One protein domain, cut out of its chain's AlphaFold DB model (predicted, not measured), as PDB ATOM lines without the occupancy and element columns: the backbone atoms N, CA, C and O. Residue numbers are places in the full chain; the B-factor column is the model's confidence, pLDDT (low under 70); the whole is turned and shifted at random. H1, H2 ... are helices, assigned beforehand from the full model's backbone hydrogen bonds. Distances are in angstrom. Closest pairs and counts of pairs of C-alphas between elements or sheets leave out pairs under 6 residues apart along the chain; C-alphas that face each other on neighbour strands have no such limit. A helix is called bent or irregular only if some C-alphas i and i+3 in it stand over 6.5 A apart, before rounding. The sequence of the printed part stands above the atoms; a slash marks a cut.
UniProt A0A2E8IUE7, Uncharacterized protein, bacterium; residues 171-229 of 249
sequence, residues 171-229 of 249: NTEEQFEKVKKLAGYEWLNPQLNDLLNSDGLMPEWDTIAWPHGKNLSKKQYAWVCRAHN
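What this domain is: This is residues 171 to 229 of the 249 residues of an uncharacterized protein of bacterium (UniProt A0A2E8IUE7). Two helices, H1 and H3, cross steeply near their middles, and a short irregular helix, H2, lies close by, with a C-alpha near the end of H1 and others near H3. A long loop, residues 192 to 217, makes a wide turn from the end of H2, out past Asp 199, and back to the start of H3. The printed part has 59 residues with three named helices in the order H1, H2, H3 and no named strand; the class is all helix, though under half of the residues, 27 of 59, are in named elements. The whole is compact and rounded, with a radius of gyration of the C-alphas of 10.8 A and spans of 28 by 24 by 19 A.

Where its parts are: H1 is residues 172 to 180, 11.9 A from first to last C-alpha, and begins with C-alpha 172 at (17.099, 9.054, -52.673). H2 is residues 185 to 191, 10.3 A long, with C-alpha 185 at (14.033, 3.945, -38.244). H2 is irregular, but only just: C-alphas 187 and 190 are 6.8 A apart. H3, residues 218 to 228, is the longest helix with 11 residues and 15.3 A, and its C-alpha 228 is at (7.962, 8.810, -48.373).

How they stand to each other: H1 and H3 touch, with 11 pairs of C-alphas within 8 A. Their closest C-alphas are those of Phe 176 and Trp 223, 6.0 A apart. They run opposite ways at a steep tilt of 64 degrees, and their centres are 9.0 A apart. H1 and H2 are close but not clearly touching, with 2 pairs of C-alphas within 8 A; the closest are those of Val 179 and Tyr 185, 7.0 A apart. Their lines are about perpendicular, at 78 degrees. H2 and H3 are near each other, with 5 pairs of C-alphas within 10 A. In H1 and H3 every O i to N i+4 pair is within hydrogen-bond range; in H2 it is 1 of 3, beside 2 of 4 O i to N i+3 pairs.

The domain as a whole: The two C-alphas farthest apart are those of Ala 183 and Asp 199, at 29.0 A, and the first and last printed C-alphas, Asn 171 and Asn 229, are 13.9 A apart. The printed part has no cut. The link from H1 to H2 is tight, with 4 residues, and the link from H2 to H3 is long, with 26 residues, whose C-alphas lie 7 to 17 A from the mean of all C-alphas. The mean pLDDT of the printed part is 82.5, and residues 183 to 184, 211 and 213 are under 70.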
ATOM      1  N   ASN A 171      19.510  10.619 -55.718       83.00
ATOM      2  CA  ASN A 171      20.249   9.850 -54.710       83.00
ATOM      3  C   ASN A 171      19.338   9.233 -53.639       83.00
ATOM      4  O   ASN A 171      19.823   8.699 -52.643       83.00
ATOM      5  N   THR A 172      18.018   9.360 -53.775       82.75
ATOM      6  CA  THR A 172      17.099   9.054 -52.673       82.75
ATOM      7  C   THR A 172      17.111   7.576 -52.310       82.75
ATOM      8  O   THR A 172      17.144   7.285 -51.120       82.75
ATOM      9  N   GLU A 173      17.154   6.653 -53.274       81.12
ATOM     10  CA  GLU A 173      17.191   5.212 -52.988       81.12
ATOM     11  C   GLU A 173      18.426   4.829 -52.158       81.12
ATOM     12  O   GLU A 173      18.301   4.314 -51.044       81.12
ATOM     13  N   GLU A 174      19.623   5.175 -52.642       84.00
ATOM     14  CA  GLU A 174      20.886   4.870 -51.962       84.00
ATOM     15  C   GLU A 174      20.935   5.483 -50.552       84.00
ATOM     16  O   GLU A 174      21.361   4.848 -49.582       84.00
ATOM     17  N   GLN A 175      20.500   6.738 -50.417       85.75
ATOM     18  CA  GLN A 175      20.523   7.440 -49.135       85.75
ATOM     19  C   GLN A 175      19.461   6.897 -48.177       85.75
ATOM     20  O   GLN A 175      19.719   6.798 -46.976       85.75
ATOM     21  N   PHE A 176      18.296   6.500 -48.682       84.00
ATOM     22  CA  PHE A 176      17.231   5.941 -47.865       84.00
ATOM     23  C   PHE A 176      17.570   4.541 -47.347       84.00
ATOM     24  O   PHE A 176      17.340   4.264 -46.171       84.00
ATOM     25  N   GLU A 177      18.224   3.694 -48.144       85.56
ATOM     26  CA  GLU A 177      18.724   2.394 -47.673       85.56
ATOM     27  C   GLU A 177      19.751   2.532 -46.540       85.56
ATOM     28  O   GLU A 177      19.788   1.720 -45.611       85.56
ATOM     29  N   LYS A 178      20.559   3.598 -46.552       86.88
ATOM     30  CA  LYS A 178      21.431   3.931 -45.413       86.88
ATOM     31  C   LYS A 178      20.619   4.335 -44.183       86.88
ATOM     32  O   LYS A 178      20.997   3.968 -43.075       86.88
ATOM     33  N   VAL A 179      19.515   5.065 -44.364       84.44
ATOM     34  CA  VAL A 179      18.632   5.486 -43.264       84.44
ATOM     35  C   VAL A 179      17.890   4.304 -42.640       84.44
ATOM     36  O   VAL A 179      17.847   4.216 -41.415       84.44
ATOM     37  N   LYS A 180      17.375   3.362 -43.440       84.06
ATOM     38  CA  LYS A 180      16.668   2.167 -42.941       84.06
ATOM     39  C   LYS A 180      17.506   1.314 -41.988       84.06
ATOM     40  O   LYS A 180      16.959   0.681 -41.094       84.06
ATOM     41  N   LYS A 181      18.829   1.304 -42.172       83.94
ATOM     42  CA  LYS A 181      19.783   0.533 -41.355       83.94
ATOM     43  C   LYS A 181      20.095   1.176 -39.998       83.94
ATOM     44  O   LYS A 181      20.846   0.600 -39.215       83.94
ATOM     45  N   LEU A 182      19.582   2.376 -39.722       79.25
ATOM     46  CA  LEU A 182      19.843   3.084 -38.471       79.25
ATOM     47  C   LEU A 182      18.925   2.593 -37.352       79.25
ATOM     48  O   LEU A 182      17.705   2.510 -37.517       79.25
ATOM     49  N   ALA A 183      19.511   2.380 -36.172       62.38
ATOM     50  CA  ALA A 183      18.763   2.187 -34.938       62.38
ATOM     51  C   ALA A 183      17.890   3.432 -34.679       62.38
ATOM     52  O   ALA A 183      18.410   4.507 -34.390       62.38
ATOM     53  N   GLY A 184      16.571   3.298 -34.854       67.62
ATOM     54  CA  GLY A 184      15.605   4.400 -34.753       67.62
ATOM     55  C   GLY A 184      14.613   4.480 -35.918       67.62
ATOM     56  O   GLY A 184      13.487   4.932 -35.708       67.62
ATOM     57  N   TYR A 185      14.969   3.983 -37.111       78.19
ATOM     58  CA  TYR A 185      14.033   3.945 -38.244       78.19
ATOM     59  C   TYR A 185      12.866   2.977 -37.998       78.19
ATOM     60  O   TYR A 185      11.722   3.306 -38.298       78.19
ATOM     61  N   GLU A 186      13.126   1.821 -37.382       78.06
ATOM     62  CA  GLU A 186      12.098   0.816 -37.056       78.06
ATOM     63  C   GLU A 186      10.971   1.372 -36.174       78.06
ATOM     64  O   GLU A 186       9.813   1.009 -36.350       78.06
ATOM     65  N   TRP A 187      11.298   2.287 -35.256       79.19
ATOM     66  CA  TRP A 187      10.311   2.975 -34.422       79.19
ATOM     67  C   TRP A 187       9.500   4.007 -35.215       79.19
ATOM     68  O   TRP A 187       8.313   4.207 -34.954       79.19
ATOM     69  N   LEU A 188      10.138   4.671 -36.177       78.00
ATOM     70  CA  LEU A 188       9.521   5.711 -36.987       78.00
ATOM     71  C   LEU A 188       8.572   5.127 -38.040       78.00
ATOM     72  O   LEU A 188       7.473   5.640 -38.221       78.00
ATOM     73  N   ASN A 189       8.976   4.045 -38.705       79.06
ATOM     74  CA  ASN A 189       8.292   3.483 -39.870       79.06
ATOM     75  C   ASN A 189       6.769   3.275 -39.697       79.06
ATOM     76  O   ASN A 189       6.026   3.674 -40.592       79.06
ATOM     77  N   PRO A 190       6.261   2.746 -38.566       79.94
ATOM     78  CA  PRO A 190       4.821   2.583 -38.360       79.94
ATOM     79  C   PRO A 190       4.040   3.902 -38.270       79.94
ATOM     80  O   PRO A 190       2.845   3.906 -38.524       79.94
ATOM     81  N   GLN A 191       4.699   5.005 -37.903       80.44
ATOM     82  CA  GLN A 191       4.071   6.310 -37.668       80.44
ATOM     83  C   GLN A 191       4.075   7.201 -38.918       80.44
ATOM     84  O   GLN A 191       3.437   8.246 -38.923       80.44
ATOM     85  N   LEU A 192       4.806   6.831 -39.975       79.12
ATOM     86  CA  LEU A 192       5.088   7.736 -41.093       79.12
ATOM     87  C   LEU A 192       3.842   8.178 -41.863       79.12
ATOM     88  O   LEU A 192       3.747   9.346 -42.233       79.12
ATOM     89  N   ASN A 193       2.874   7.280 -42.041       75.31
ATOM     90  CA  ASN A 193       1.621   7.607 -42.722       75.31
ATOM     91  C   ASN A 193       0.743   8.564 -41.903       75.31
ATOM     92  O   ASN A 193       0.088   9.427 -42.481       75.31
ATOM     93  N   ASP A 194       0.772   8.451 -40.574       82.50
ATOM     94  CA  ASP A 194      -0.050   9.270 -39.673       82.50
ATOM     95  C   ASP A 194       0.487  10.702 -39.522       82.50
ATOM     96  O   ASP A 194      -0.199  11.582 -39.004       82.50
ATOM     97  N   LEU A 195       1.721  10.947 -39.970       83.00
ATOM     98  CA  LEU A 195       2.368  12.256 -39.898       83.00
ATOM     99  C   LEU A 195       2.102  13.121 -41.123       83.00
ATOM    100  O   LEU A 195       2.471  14.288 -41.106       83.00
ATOM    101  N   LEU A 196       1.540  12.578 -42.202       84.31
ATOM    102  CA  LEU A 196       1.341  13.357 -43.417       84.31
ATOM    103  C   LEU A 196       0.340  14.489 -43.158       84.31
ATOM    104  O   LEU A 196      -0.762  14.275 -42.653       84.31
ATOM    105  N   ASN A 197       0.723  15.705 -43.535       84.25
ATOM    106  CA  ASN A 197      -0.193  16.835 -43.581       84.25
ATOM    107  C   ASN A 197      -1.286  16.582 -44.634       84.25
ATOM    108  O   ASN A 197      -1.180  15.691 -45.478       84.25
ATOM    109  N   SER A 198      -2.320  17.424 -44.649       82.62
ATOM    110  CA  SER A 198      -3.412  17.332 -45.631       82.62
ATOM    111  C   SER A 198      -2.959  17.456 -47.091       82.62
ATOM    112  O   SER A 198      -3.685  17.045 -47.990       82.62
ATOM    113  N   ASP A 199      -1.783  18.038 -47.335       81.81
ATOM    114  CA  ASP A 199      -1.160  18.151 -48.658       81.81
ATOM    115  C   ASP A 199      -0.270  16.945 -49.021       81.81
ATOM    116  O   ASP A 199       0.301  16.915 -50.108       81.81
ATOM    117  N   GLY A 200      -0.161  15.944 -48.141       84.19
ATOM    118  CA  GLY A 200       0.659  14.751 -48.341       84.19
ATOM    119  C   GLY A 200       2.152  14.953 -48.066       84.19
ATOM    120  O   GLY A 200       2.939  14.051 -48.347       84.19
ATOM    121  N   LEU A 201       2.568  16.109 -47.533       88.62
ATOM    122  CA  LEU A 201       3.943  16.341 -47.090       88.62
ATOM    123  C   LEU A 201       4.116  15.986 -45.617       88.62
ATOM    124  O   LEU A 201       3.236  16.229 -44.792       88.62
ATOM    125  N   MET A 202       5.298  15.492 -45.262       88.00
ATOM    126  CA  MET A 202       5.673  15.350 -43.859       88.00
ATOM    127  C   MET A 202       5.873  16.728 -43.190       88.00
ATOM    128  O   MET A 202       6.283  17.679 -43.860       88.00
ATOM    129  N   PRO A 203       5.613  16.864 -41.877       89.19
ATOM    130  CA  PRO A 203       5.840  18.086 -41.113       89.19
ATOM    131  C   PRO A 203       7.309  18.507 -41.125       89.19
ATOM    132  O   PRO A 203       8.224  17.701 -41.326       89.19
ATOM    133  N   GLU A 204       7.548  19.789 -40.883       89.50
ATOM    134  CA  GLU A 204       8.901  20.310 -40.736       89.50
ATOM    135  C   GLU A 204       9.585  19.704 -39.514       89.50
ATOM    136  O   GLU A 204       8.966  19.524 -38.474       89.50
ATOM    137  N   TRP A 205      10.888  19.427 -39.617       88.50
ATOM    138  CA  TRP A 205      11.651  18.799 -38.532       88.50
ATOM    139  C   TRP A 205      11.426  19.475 -37.176       88.50
ATOM    140  O   TRP A 205      11.228  18.785 -36.185       88.50
ATOM    141  N   ASP A 206      11.431  20.808 -37.149       88.62
ATOM    142  CA  ASP A 206      11.375  21.606 -35.924       88.62
ATOM    143  C   ASP A 206       9.953  21.713 -35.322       88.62
ATOM    144  O   ASP A 206       9.793  22.244 -34.226       88.62
ATOM    145  N   THR A 207       8.917  21.195 -36.000       87.75
ATOM    146  CA  THR A 207       7.524  21.201 -35.506       87.75
ATOM    147  C   THR A 207       7.068  19.850 -34.958       87.75
ATOM    148  O   THR A 207       6.008  19.754 -34.336       87.75
ATOM    149  N   ILE A 208       7.862  18.797 -35.154       83.44
ATOM    150  CA  ILE A 208       7.513  17.448 -34.716       83.44
ATOM    151  C   ILE A 208       7.866  17.292 -33.242       83.44
ATOM    152  O   ILE A 208       8.996  17.554 -32.832       83.44
ATOM    153  N   ALA A 209       6.927  16.780 -32.448       80.69
ATOM    154  CA  ALA A 209       7.115  16.510 -31.023       80.69
ATOM    155  C   ALA A 209       7.976  15.254 -30.760       80.69
ATOM    156  O   ALA A 209       7.584  14.351 -30.018       80.69
ATOM    157  N   TRP A 210       9.148  15.163 -31.389       77.75
ATOM    158  CA  TRP A 210      10.088  14.056 -31.229       77.75
ATOM    159  C   TRP A 210      11.318  14.459 -30.423       77.75
ATOM    160  O   TRP A 210      11.747  15.611 -30.456       77.75
ATOM    161  N   PRO A 211      11.964  13.500 -29.735       68.31
ATOM    162  CA  PRO A 211      13.252  13.743 -29.108       68.31
ATOM    163  C   PRO A 211      14.345  13.891 -30.183       68.31
ATOM    164  O   PRO A 211      15.011  12.919 -30.554       68.31
ATOM    165  N   HIS A 212      14.530  15.116 -30.689       76.56
ATOM    166  CA  HIS A 212      15.538  15.445 -31.697       76.56
ATOM    167  C   HIS A 212      16.933  14.938 -31.299       76.56
ATOM    168  O   HIS A 212      17.355  15.060 -30.148       76.56
ATOM    169  N   GLY A 213      17.665  14.366 -32.260       65.56
ATOM    170  CA  GLY A 213      19.069  13.984 -32.087       65.56
ATOM    171  C   GLY A 213      19.326  12.710 -31.276       65.56
ATOM    172  O   GLY A 213      20.458  12.238 -31.287       65.56
ATOM    173  N   LYS A 214      18.315  12.115 -30.621       71.69
ATOM    174  CA  LYS A 214      18.473  10.812 -29.943       71.69
ATOM    175  C   LYS A 214      18.353   9.621 -30.896       71.69
ATOM    176  O   LYS A 214      19.124   8.681 -30.765       71.69
ATOM    177  N   ASN A 215      17.429   9.688 -31.859       72.06
ATOM    178  CA  ASN A 215      17.098   8.559 -32.748       72.06
ATOM    179  C   ASN A 215      17.265   8.880 -34.244       72.06
ATOM    180  O   ASN A 215      17.462   7.982 -35.055       72.06
ATOM    181  N   LEU A 216      17.169  10.159 -34.620       80.50
ATOM    182  CA  LEU A 216      17.284  10.621 -36.001       80.50
ATOM    183  C   LEU A 216      17.834  12.054 -36.012       80.50
ATOM    184  O   LEU A 216      17.493  12.871 -35.154       80.50
ATOM    185  N   SER A 217      18.698  12.365 -36.972       87.19
ATOM    186  CA  SER A 217      19.161  13.728 -37.255       87.19
ATOM    187  C   SER A 217      18.264  14.412 -38.289       87.19
ATOM    188  O   SER A 217      17.648  13.744 -39.120       87.19
ATOM    189  N   LYS A 218      18.280  15.753 -38.329       89.38
ATOM    190  CA  LYS A 218      17.567  16.555 -39.344       89.38
ATOM    191  C   LYS A 218      17.899  16.125 -40.782       89.38
ATOM    192  O   LYS A 218      17.018  16.064 -41.632       89.38
ATOM    193  N   LYS A 219      19.161  15.761 -41.050       89.50
ATOM    194  CA  LYS A 219      19.600  15.268 -42.368       89.50
ATOM    195  C   LYS A 219      18.981  13.912 -42.718       89.50
ATOM    196  O   LYS A 219      18.570  13.714 -43.854       89.50
ATOM    197  N   GLN A 220      18.932  12.981 -41.765       88.12
ATOM    198  CA  GLN A 220      18.318  11.668 -41.986       88.12
ATOM    199  C   GLN A 220      16.802  11.800 -42.151       88.12
ATOM    200  O   GLN A 220      16.244  11.181 -43.048       88.12
ATOM    201  N   TYR A 221      16.157  12.670 -41.369       87.69
ATOM    202  CA  TYR A 221      14.738  12.983 -41.524       87.69
ATOM    203  C   TYR A 221      14.399  13.504 -42.921       87.69
ATOM    204  O   TYR A 221      13.477  12.999 -43.545       87.69
ATOM    205  N   ALA A 222      15.197  14.428 -43.466       90.75
ATOM    206  CA  ALA A 222      14.989  14.920 -44.827       90.75
ATOM    207  C   ALA A 222      14.991  13.790 -45.879       90.75
ATOM    208  O   ALA A 222      14.203  13.826 -46.820       90.75
ATOM    209  N   TRP A 223      15.834  12.761 -45.713       90.19
ATOM    210  CA  TRP A 223      15.818  11.581 -46.588       90.19
ATOM    211  C   TRP A 223      14.588  10.697 -46.384       90.19
ATOM    212  O   TRP A 223      14.069  10.175 -47.367       90.19
ATOM    213  N   VAL A 224      14.089  10.569 -45.149       87.50
ATOM    214  CA  VAL A 224      12.810   9.894 -44.885       87.50
ATOM    215  C   VAL A 224      11.671  10.612 -45.609       87.50
ATOM    216  O   VAL A 224      10.933   9.952 -46.335       87.50
ATOM    217  N   CYS A 225      11.586  11.944 -45.496       88.69
ATOM    218  CA  CYS A 225      10.568  12.745 -46.183       88.69
ATOM    219  C   CYS A 225      10.586  12.526 -47.696       88.69
ATOM    220  O   CYS A 225       9.537  12.315 -48.298       88.69
ATOM    221  N   ARG A 226      11.781  12.531 -48.305       89.56
ATOM    222  CA  ARG A 226      11.930  12.304 -49.750       89.56
ATOM    223  C   ARG A 226      11.460  10.916 -50.159       89.56
ATOM    224  O   ARG A 226      10.692  10.787 -51.102       89.56
ATOM    225  N   ALA A 227      11.901   9.889 -49.436       84.38
ATOM    226  CA  ALA A 227      11.551   8.505 -49.736       84.38
ATOM    227  C   ALA A 227      10.061   8.198 -49.525       84.38
ATOM    228  O   ALA A 227       9.530   7.286 -50.150       84.38
ATOM    229  N   HIS A 228       9.391   8.954 -48.652       84.31
ATOM    230  CA  HIS A 228       7.962   8.810 -48.373       84.31
ATOM    231  C   HIS A 228       7.066   9.600 -49.324       84.31
ATOM    232  O   HIS A 228       5.852   9.414 -49.294       84.31
ATOM    233  N   ASN A 229       7.630  10.455 -50.181       87.06
ATOM    234  CA  ASN A 229       6.862  11.162 -51.191       87.06
ATOM    235  C   ASN A 229       6.907  10.390 -52.526       87.06
ATOM    236  O   ASN A 229       7.901  10.482 -53.252       87.06
TER     237      ASN A 229